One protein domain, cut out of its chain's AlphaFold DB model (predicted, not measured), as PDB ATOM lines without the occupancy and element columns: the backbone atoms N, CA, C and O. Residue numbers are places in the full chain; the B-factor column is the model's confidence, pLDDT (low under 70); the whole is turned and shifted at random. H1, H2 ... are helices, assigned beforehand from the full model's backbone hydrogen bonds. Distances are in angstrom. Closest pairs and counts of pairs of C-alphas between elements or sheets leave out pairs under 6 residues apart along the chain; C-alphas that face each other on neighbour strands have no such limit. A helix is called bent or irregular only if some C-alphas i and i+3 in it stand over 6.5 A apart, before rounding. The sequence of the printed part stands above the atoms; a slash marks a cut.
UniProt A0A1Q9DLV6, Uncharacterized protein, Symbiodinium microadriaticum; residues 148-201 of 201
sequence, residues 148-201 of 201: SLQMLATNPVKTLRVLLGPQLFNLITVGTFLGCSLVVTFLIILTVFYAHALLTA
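AT A GLANCE: This is residues 148 to 201 of the 201 residues of an uncharacterized protein of Symbiodinium microadriaticum (UniProt A0A1Q9DLV6). A long helical arm, H2b, with a small head at its start, where H1 and H2a make a corner and the chain turns sharply into the arm. The printed part has 54 residues with two named helices, H1 then H2, and no named strand; the class is all helix. It is extended, with a radius of gyration of the C-alphas of 19.0 A, and spans 60 by 23 by 8 A.

IN THESE COORDINATES: H1 is residues 149 to 154, beginning at C-alpha 149 (48.612, -26.295, 6.707). H2, residues 156 to 200, was assigned as one helix by its hydrogen bonds but is bent: C-alphas 163 and 166 are 9.1 A apart. Its arms are H2a, residues 156 to 163, and H2b, residues 166 to 200, 51.3 A long, ending at C-alpha 200 (18.741, 10.493, -24.353).

HOW THE PARTS SIT: H1 and H2a only just touch, with 3 pairs of C-alphas within 8 A, and only at the corner by their tight link; the closest C-alphas, Leu 152 and Thr 159, are 5.6 A apart. H2a and H2b are close but not clearly touching, at a steep tilt of 45 degrees, opposite ways; their closest C-alphas, Arg 161 and Phe 169, are 5.6 A apart. H1 and H2b are apart. In H1, H2a and H2b every O i to N i+4 pair is within hydrogen-bond range.

THE WHOLE: The C-alphas farthest apart, Ser 148 and Ala 201, are 59.7 A apart. Residues 173 to 201 stand free. The printed part has no cut, and no printed residue is under 70 in pLDDT.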
ATOM      1  N   SER A 148      53.109 -25.247   8.057       76.44
ATOM      2  CA  SER A 148      51.981 -26.052   8.488       76.44
ATOM      3  C   SER A 148      50.780 -25.663   7.632       76.44
ATOM      4  O   SER A 148      50.610 -24.498   7.266       76.44
ATOM      5  N   LEU A 149      49.902 -26.618   7.331       77.44
ATOM      6  CA  LEU A 149      48.612 -26.295   6.707       77.44
ATOM      7  C   LEU A 149      47.824 -25.273   7.548       77.44
ATOM      8  O   LEU A 149      47.096 -24.446   7.010       77.44
ATOM      9  N   GLN A 150      48.055 -25.245   8.864       82.31
ATOM     10  CA  GLN A 150      47.516 -24.215   9.754       82.31
ATOM     11  C   GLN A 150      48.066 -22.804   9.451       82.31
ATOM     12  O   GLN A 150      47.332 -21.822   9.573       82.31
ATOM     13  N   MET A 151      49.321 -22.658   8.997       79.69
ATOM     14  CA  MET A 151      49.847 -21.365   8.528       79.69
ATOM     15  C   MET A 151      49.161 -20.875   7.248       79.69
ATOM     16  O   MET A 151      49.036 -19.663   7.053       79.69
ATOM     17  N   LEU A 152      48.685 -21.779   6.383       88.31
ATOM     18  CA  LEU A 152      47.899 -21.390   5.209       88.31
ATOM     19  C   LEU A 152      46.568 -20.753   5.633       88.31
ATOM     20  O   LEU A 152      46.185 -19.736   5.066       88.31
ATOM     21  N   ALA A 153      45.916 -21.307   6.659       90.94
ATOM     22  CA  ALA A 153      44.659 -20.777   7.185       90.94
ATOM     23  C   ALA A 153      44.837 -19.439   7.924       90.94
ATOM     24  O   ALA A 153      44.032 -18.529   7.758       90.94
ATOM     25  N   THR A 154      45.901 -19.293   8.720       95.06
ATOM     26  CA  THR A 154      46.120 -18.078   9.527       95.06
ATOM     27  C   THR A 154      46.736 -16.922   8.739       95.06
ATOM     28  O   THR A 154      46.416 -15.767   9.000       95.06
ATOM     29  N   ASN A 155      47.634 -17.197   7.787       91.88
ATOM     30  CA  ASN A 155      48.352 -16.175   7.018       91.88
ATOM     31  C   ASN A 155      48.556 -16.613   5.552       91.88
ATOM     32  O   ASN A 155      49.694 -16.874   5.133       91.88
ATOM     33  N   PRO A 156      47.491 -16.652   4.729       92.06
ATOM     34  CA  PRO A 156      47.554 -17.194   3.370       92.06
ATOM     35  C   PRO A 156      48.542 -16.434   2.482       92.06
ATOM     36  O   PRO A 156      49.279 -17.049   1.720       92.06
ATOM     37  N   VAL A 157      48.642 -15.108   2.628       91.62
ATOM     38  CA  VAL A 157      49.536 -14.261   1.817       91.62
ATOM     39  C   VAL A 157      51.013 -14.572   2.075       91.62
ATOM     40  O   VAL A 157      51.791 -14.715   1.131       91.62
ATOM     41  N   LYS A 158      51.417 -14.704   3.348       82.75
ATOM     42  CA  LYS A 158      52.800 -15.070   3.702       82.75
ATOM     43  C   LYS A 158      53.113 -16.477   3.212       82.75
ATOM     44  O   LYS A 158      54.170 -16.693   2.629       82.75
ATOM     45  N   THR A 159      52.168 -17.395   3.391       87.62
ATOM     46  CA  THR A 159      52.281 -18.767   2.911       87.62
ATOM     47  C   THR A 159      52.468 -18.815   1.395       87.62
ATOM     48  O   THR A 159      53.460 -19.367   0.931       87.62
ATOM     49  N   LEU A 160      51.605 -18.161   0.614       86.69
ATOM     50  CA  LEU A 160      51.728 -18.059  -0.844       86.69
ATOM     51  C   LEU A 160      53.061 -17.441  -1.276       86.69
ATOM     52  O   LEU A 160      53.688 -17.948  -2.200       86.69
ATOM     53  N   ARG A 161      53.540 -16.399  -0.586       86.31
ATOM     54  CA  ARG A 161      54.848 -15.789  -0.870       86.31
ATOM     55  C   ARG A 161      56.004 -16.770  -0.665       86.31
ATOM     56  O   ARG A 161      56.930 -16.778  -1.471       86.31
ATOM     57  N   VAL A 162      55.954 -17.594   0.382       78.88
ATOM     58  CA  VAL A 162      56.963 -18.639   0.620       78.88
ATOM     59  C   VAL A 162      56.825 -19.776  -0.403       78.88
ATOM     60  O   VAL A 162      57.831 -20.236  -0.931       78.88
ATOM     61  N   LEU A 163      55.599 -20.203  -0.729       82.12
ATOM     62  CA  LEU A 163      55.325 -21.306  -1.661       82.12
ATOM     63  C   LEU A 163      55.702 -20.973  -3.117       82.12
ATOM     64  O   LEU A 163      56.173 -21.854  -3.836       82.12
ATOM     65  N   LEU A 164      55.455 -19.742  -3.564       83.00
ATOM     66  CA  LEU A 164      55.684 -19.295  -4.945       83.00
ATOM     67  C   LEU A 164      57.066 -18.659  -5.141       83.00
ATOM     68  O   LEU A 164      57.546 -18.548  -6.266       83.00
ATOM     69  N   GLY A 165      57.703 -18.225  -4.054       78.06
ATOM     70  CA  GLY A 165      58.910 -17.412  -4.104       78.06
ATOM     71  C   GLY A 165      58.625 -15.944  -4.462       78.06
ATOM     72  O   GLY A 165      57.559 -15.594  -4.977       78.06
ATOM     73  N   PRO A 166      59.582 -15.040  -4.193       79.44
ATOM     74  CA  PRO A 166      59.358 -13.597  -4.273       79.44
ATOM     75  C   PRO A 166      59.114 -13.092  -5.701       79.44
ATOM     76  O   PRO A 166      58.317 -12.179  -5.895       79.44
ATOM     77  N   GLN A 167      59.769 -13.680  -6.708       83.50
ATOM     78  CA  GLN A 167      59.638 -13.241  -8.102       83.50
ATOM     79  C   GLN A 167      58.248 -13.553  -8.665       83.50
ATOM     80  O   GLN A 167      57.566 -12.654  -9.154       83.50
ATOM     81  N   LEU A 168      57.801 -14.807  -8.536       82.50
ATOM     82  CA  LEU A 168      56.494 -15.238  -9.026       82.50
ATOM     83  C   LEU A 168      55.358 -14.568  -8.246       82.50
ATOM     84  O   LEU A 168      54.380 -14.124  -8.842       82.50
ATOM     85  N   PHE A 169      55.513 -14.417  -6.925       91.19
ATOM     86  CA  PHE A 169      54.541 -13.705  -6.099       91.19
ATOM     87  C   PHE A 169      54.368 -12.246  -6.548       91.19
ATOM     88  O   PHE A 169      53.240 -11.771  -6.675       91.19
ATOM     89  N   ASN A 170      55.465 -11.539  -6.836       89.94
ATOM     90  CA  ASN A 170      55.400 -10.159  -7.322       89.94
ATOM     91  C   ASN A 170      54.762 -10.073  -8.714       89.94
ATOM     92  O   ASN A 170      53.946  -9.186  -8.943       89.94
ATOM     93  N   LEU A 171      55.084 -11.007  -9.615       92.25
ATOM     94  CA  LEU A 171      54.484 -11.070 -10.949       92.25
ATOM     95  C   LEU A 171      52.960 -11.245 -10.873       92.25
ATOM     96  O   LEU A 171      52.222 -10.499 -11.513       92.25
ATOM     97  N   ILE A 172      52.488 -12.171 -10.035       93.69
ATOM     98  CA  ILE A 172      51.054 -12.393  -9.812       93.69
ATOM     99  C   ILE A 172      50.414 -11.158  -9.179       93.69
ATOM    100  O   ILE A 172      49.381 -10.706  -9.655       93.69
ATOM    101  N   THR A 173      51.040 -10.572  -8.154       93.19
ATOM    102  CA  THR A 173      50.495  -9.392  -7.464       93.19
ATOM    103  C   THR A 173      50.308  -8.222  -8.436       93.19
ATOM    104  O   THR A 173      49.228  -7.635  -8.499       93.19
ATOM    105  N   VAL A 174      51.319  -7.924  -9.257       94.12
ATOM    106  CA  VAL A 174      51.248  -6.861 -10.273       94.12
ATOM    107  C   VAL A 174      50.207  -7.192 -11.344       94.12
ATOM    108  O   VAL A 174      49.397  -6.333 -11.691       94.12
ATOM    109  N   GLY A 175      50.176  -8.439 -11.823       93.88
ATOM    110  CA  GLY A 175      49.192  -8.898 -12.804       93.88
ATOM    111  C   GLY A 175      47.753  -8.769 -12.300       93.88
ATOM    112  O   GLY A 175      46.902  -8.238 -13.009       93.88
ATOM    113  N   THR A 176      47.485  -9.172 -11.054       94.19
ATOM    114  CA  THR A 176      46.157  -9.034 -10.437       94.19
ATOM    115  C   THR A 176      45.749  -7.576 -10.259       94.19
ATOM    116  O   THR A 176      44.600  -7.239 -10.521       94.19
ATOM    117  N   PHE A 177      46.675  -6.685  -9.888       94.19
ATOM    118  CA  PHE A 177      46.370  -5.262  -9.737       94.19
ATOM    119  C   PHE A 177      46.014  -4.604 -11.078       94.19
ATOM    120  O   PHE A 177      45.012  -3.896 -11.174       94.19
ATOM    121  N   LEU A 178      46.795  -4.882 -12.127       96.19
ATOM    122  CA  LEU A 178      46.516  -4.397 -13.481       96.19
ATOM    123  C   LEU A 178      45.197  -4.959 -14.020       96.19
ATOM    124  O   LEU A 178      44.384  -4.203 -14.545       96.19
ATOM    125  N   GLY A 179      44.955  -6.260 -13.839       96.31
ATOM    126  CA  GLY A 179      43.712  -6.912 -14.250       96.31
ATOM    127  C   GLY A 179      42.484  -6.320 -13.557       96.31
ATOM    128  O   GLY A 179      41.531  -5.934 -14.229       96.31
ATOM    129  N   CYS A 180      42.518  -6.172 -12.229       96.94
ATOM    130  CA  CYS A 180      41.422  -5.560 -11.475       96.94
ATOM    131  C   CYS A 180      41.188  -4.100 -11.882       96.94
ATOM    132  O   CYS A 180      40.041  -3.693 -12.037       96.94
ATOM    133  N   SER A 181      42.256  -3.327 -12.104       96.69
ATOM    134  CA  SER A 181      42.149  -1.943 -12.583       96.69
ATOM    135  C   SER A 181      41.442  -1.864 -13.941       96.69
ATOM    136  O   SER A 181      40.517  -1.072 -14.098       96.69
ATOM    137  N   LEU A 182      41.800  -2.738 -14.891       97.81
ATOM    138  CA  LEU A 182      41.158  -2.807 -16.210       97.81
ATOM    139  C   LEU A 182      39.675  -3.199 -16.137       97.81
ATOM    140  O   LEU A 182      38.854  -2.648 -16.864       97.81
ATOM    141  N   VAL A 183      39.315  -4.134 -15.256       98.19
ATOM    142  CA  VAL A 183      37.908  -4.524 -15.067       98.19
ATOM    143  C   VAL A 183      37.104  -3.372 -14.463       98.19
ATOM    144  O   VAL A 183      36.004  -3.083 -14.925       98.19
ATOM    145  N   VAL A 184      37.651  -2.674 -13.464       98.19
ATOM    146  CA  VAL A 184      36.977  -1.532 -12.828       98.19
ATOM    147  C   VAL A 184      36.788  -0.381 -13.816       98.19
ATOM    148  O   VAL A 184      35.691   0.167 -13.895       98.19
ATOM    149  N   THR A 185      37.805  -0.031 -14.608       98.00
ATOM    150  CA  THR A 185      37.667   1.018 -15.632       98.00
ATOM    151  C   THR A 185      36.641   0.638 -16.695       98.00
ATOM    152  O   THR A 185      35.828   1.478 -17.072       98.00
ATOM    153  N   PHE A 186      36.607  -0.625 -17.124       98.38
ATOM    154  CA  PHE A 186      35.590  -1.117 -18.051       98.38
ATOM    155  C   PHE A 186      34.167  -0.994 -17.483       98.38
ATOM    156  O   PHE A 186      33.273  -0.497 -18.166       98.38
ATOM    157  N   LEU A 187      33.959  -1.370 -16.216       98.44
ATOM    158  CA  LEU A 187      32.662  -1.219 -15.551       98.44
ATOM    159  C   LEU A 187      32.240   0.251 -15.434       98.44
ATOM    160  O   LEU A 187      31.074   0.559 -15.661       98.44
ATOM    161  N   ILE A 188      33.173   1.163 -15.147       98.56
ATOM    162  CA  ILE A 188      32.904   2.611 -15.116       98.56
ATOM    163  C   ILE A 188      32.494   3.129 -16.501       98.56
ATOM    164  O   ILE A 188      31.577   3.936 -16.620       98.56
ATOM    165  N   ILE A 189      33.144   2.664 -17.570       98.50
ATOM    166  CA  ILE A 189      32.767   3.046 -18.936       98.50
ATOM    167  C   ILE A 189      31.335   2.586 -19.230       98.50
ATOM    168  O   ILE A 189      30.523   3.378 -19.707       98.50
ATOM    169  N   LEU A 190      30.994   1.339 -18.892       98.50
ATOM    170  CA  LEU A 190      29.642   0.812 -19.088       98.50
ATOM    171  C   LEU A 190      28.579   1.600 -18.313       98.50
ATOM    172  O   LEU A 190      27.516   1.874 -18.867       98.50
ATOM    173  N   THR A 191      28.850   1.996 -17.066       98.50
ATOM    174  CA  THR A 191      27.888   2.786 -16.282       98.50
ATOM    175  C   THR A 191      27.674   4.176 -16.872       98.50
ATOM    176  O   THR A 191      26.536   4.637 -16.918       98.50
ATOM    177  N   VAL A 192      28.725   4.821 -17.390       98.50
ATOM    178  CA  VAL A 192      28.616   6.117 -18.083       98.50
ATOM    179  C   VAL A 192      27.804   5.990 -19.372       98.50
ATOM    180  O   VAL A 192      26.897   6.789 -19.598       98.50
ATOM    181  N   PHE A 193      28.078   4.974 -20.196       98.38
ATOM    182  CA  PHE A 193      27.308   4.725 -21.421       98.38
ATOM    183  C   PHE A 193      25.830   4.459 -21.124       98.38
ATOM    184  O   PHE A 193      24.962   5.008 -21.799       98.38
ATOM    185  N   TYR A 194      25.539   3.659 -20.096       98.50
ATOM    186  CA  TYR A 194      24.169   3.375 -19.677       98.50
ATOM    187  C   TYR A 194      23.446   4.633 -19.177       98.50
ATOM    188  O   TYR A 194      22.315   4.895 -19.577       98.50
ATOM    189  N   ALA A 195      24.111   5.450 -18.354       97.94
ATOM    190  CA  ALA A 195      23.557   6.713 -17.872       97.94
ATOM    191  C   ALA A 195      23.282   7.698 -19.020       97.94
ATOM    192  O   ALA A 195      22.239   8.347 -19.035       97.94
ATOM    193  N   HIS A 196      24.180   7.778 -20.006       97.75
ATOM    194  CA  HIS A 196      23.975   8.608 -21.190       97.75
ATOM    195  C   HIS A 196      22.778   8.129 -22.018       97.75
ATOM    196  O   HIS A 196      21.940   8.940 -22.397       97.75
ATOM    197  N   ALA A 197      22.672   6.821 -22.275       97.75
ATOM    198  CA  ALA A 197      21.554   6.247 -23.022       97.75
ATOM    199  C   ALA A 197      20.201   6.538 -22.350       97.75
ATOM    200  O   ALA A 197      19.239   6.872 -23.039       97.75
ATOM    201  N   LEU A 198      20.151   6.473 -21.015       97.62
ATOM    202  CA  LEU A 198      18.958   6.784 -20.227       97.62
ATOM    203  C   LEU A 198      18.561   8.266 -20.304       97.62
ATOM    204  O   LEU A 198      17.378   8.570 -20.264       97.62
ATOM    205  N   LEU A 199      19.528   9.182 -20.407       97.00
ATOM    206  CA  LEU A 199      19.260  10.620 -20.539       97.00
ATOM    207  C   LEU A 199      18.775  11.013 -21.938       97.00
ATOM    208  O   LEU A 199      18.127  12.044 -22.090       97.00
ATOM    209  N   THR A 200      19.132  10.234 -22.960       96.56
ATOM    210  CA  THR A 200      18.741  10.493 -24.353       96.56
ATOM    211  C   THR A 200      17.429   9.833 -24.776       96.56
ATOM    212  O   THR A 200      16.944  10.140 -25.863       96.56
ATOM    213  N   ALA A 201      16.903   8.911 -23.970       92.75
ATOM    214  CA  ALA A 201      15.633   8.222 -24.200       92.75
ATOM    215  C   ALA A 201      14.466   9.008 -23.587       92.75
ATOM    216  O   ALA A 201      13.398   9.045 -24.236       92.75
TER     217      ALA A 201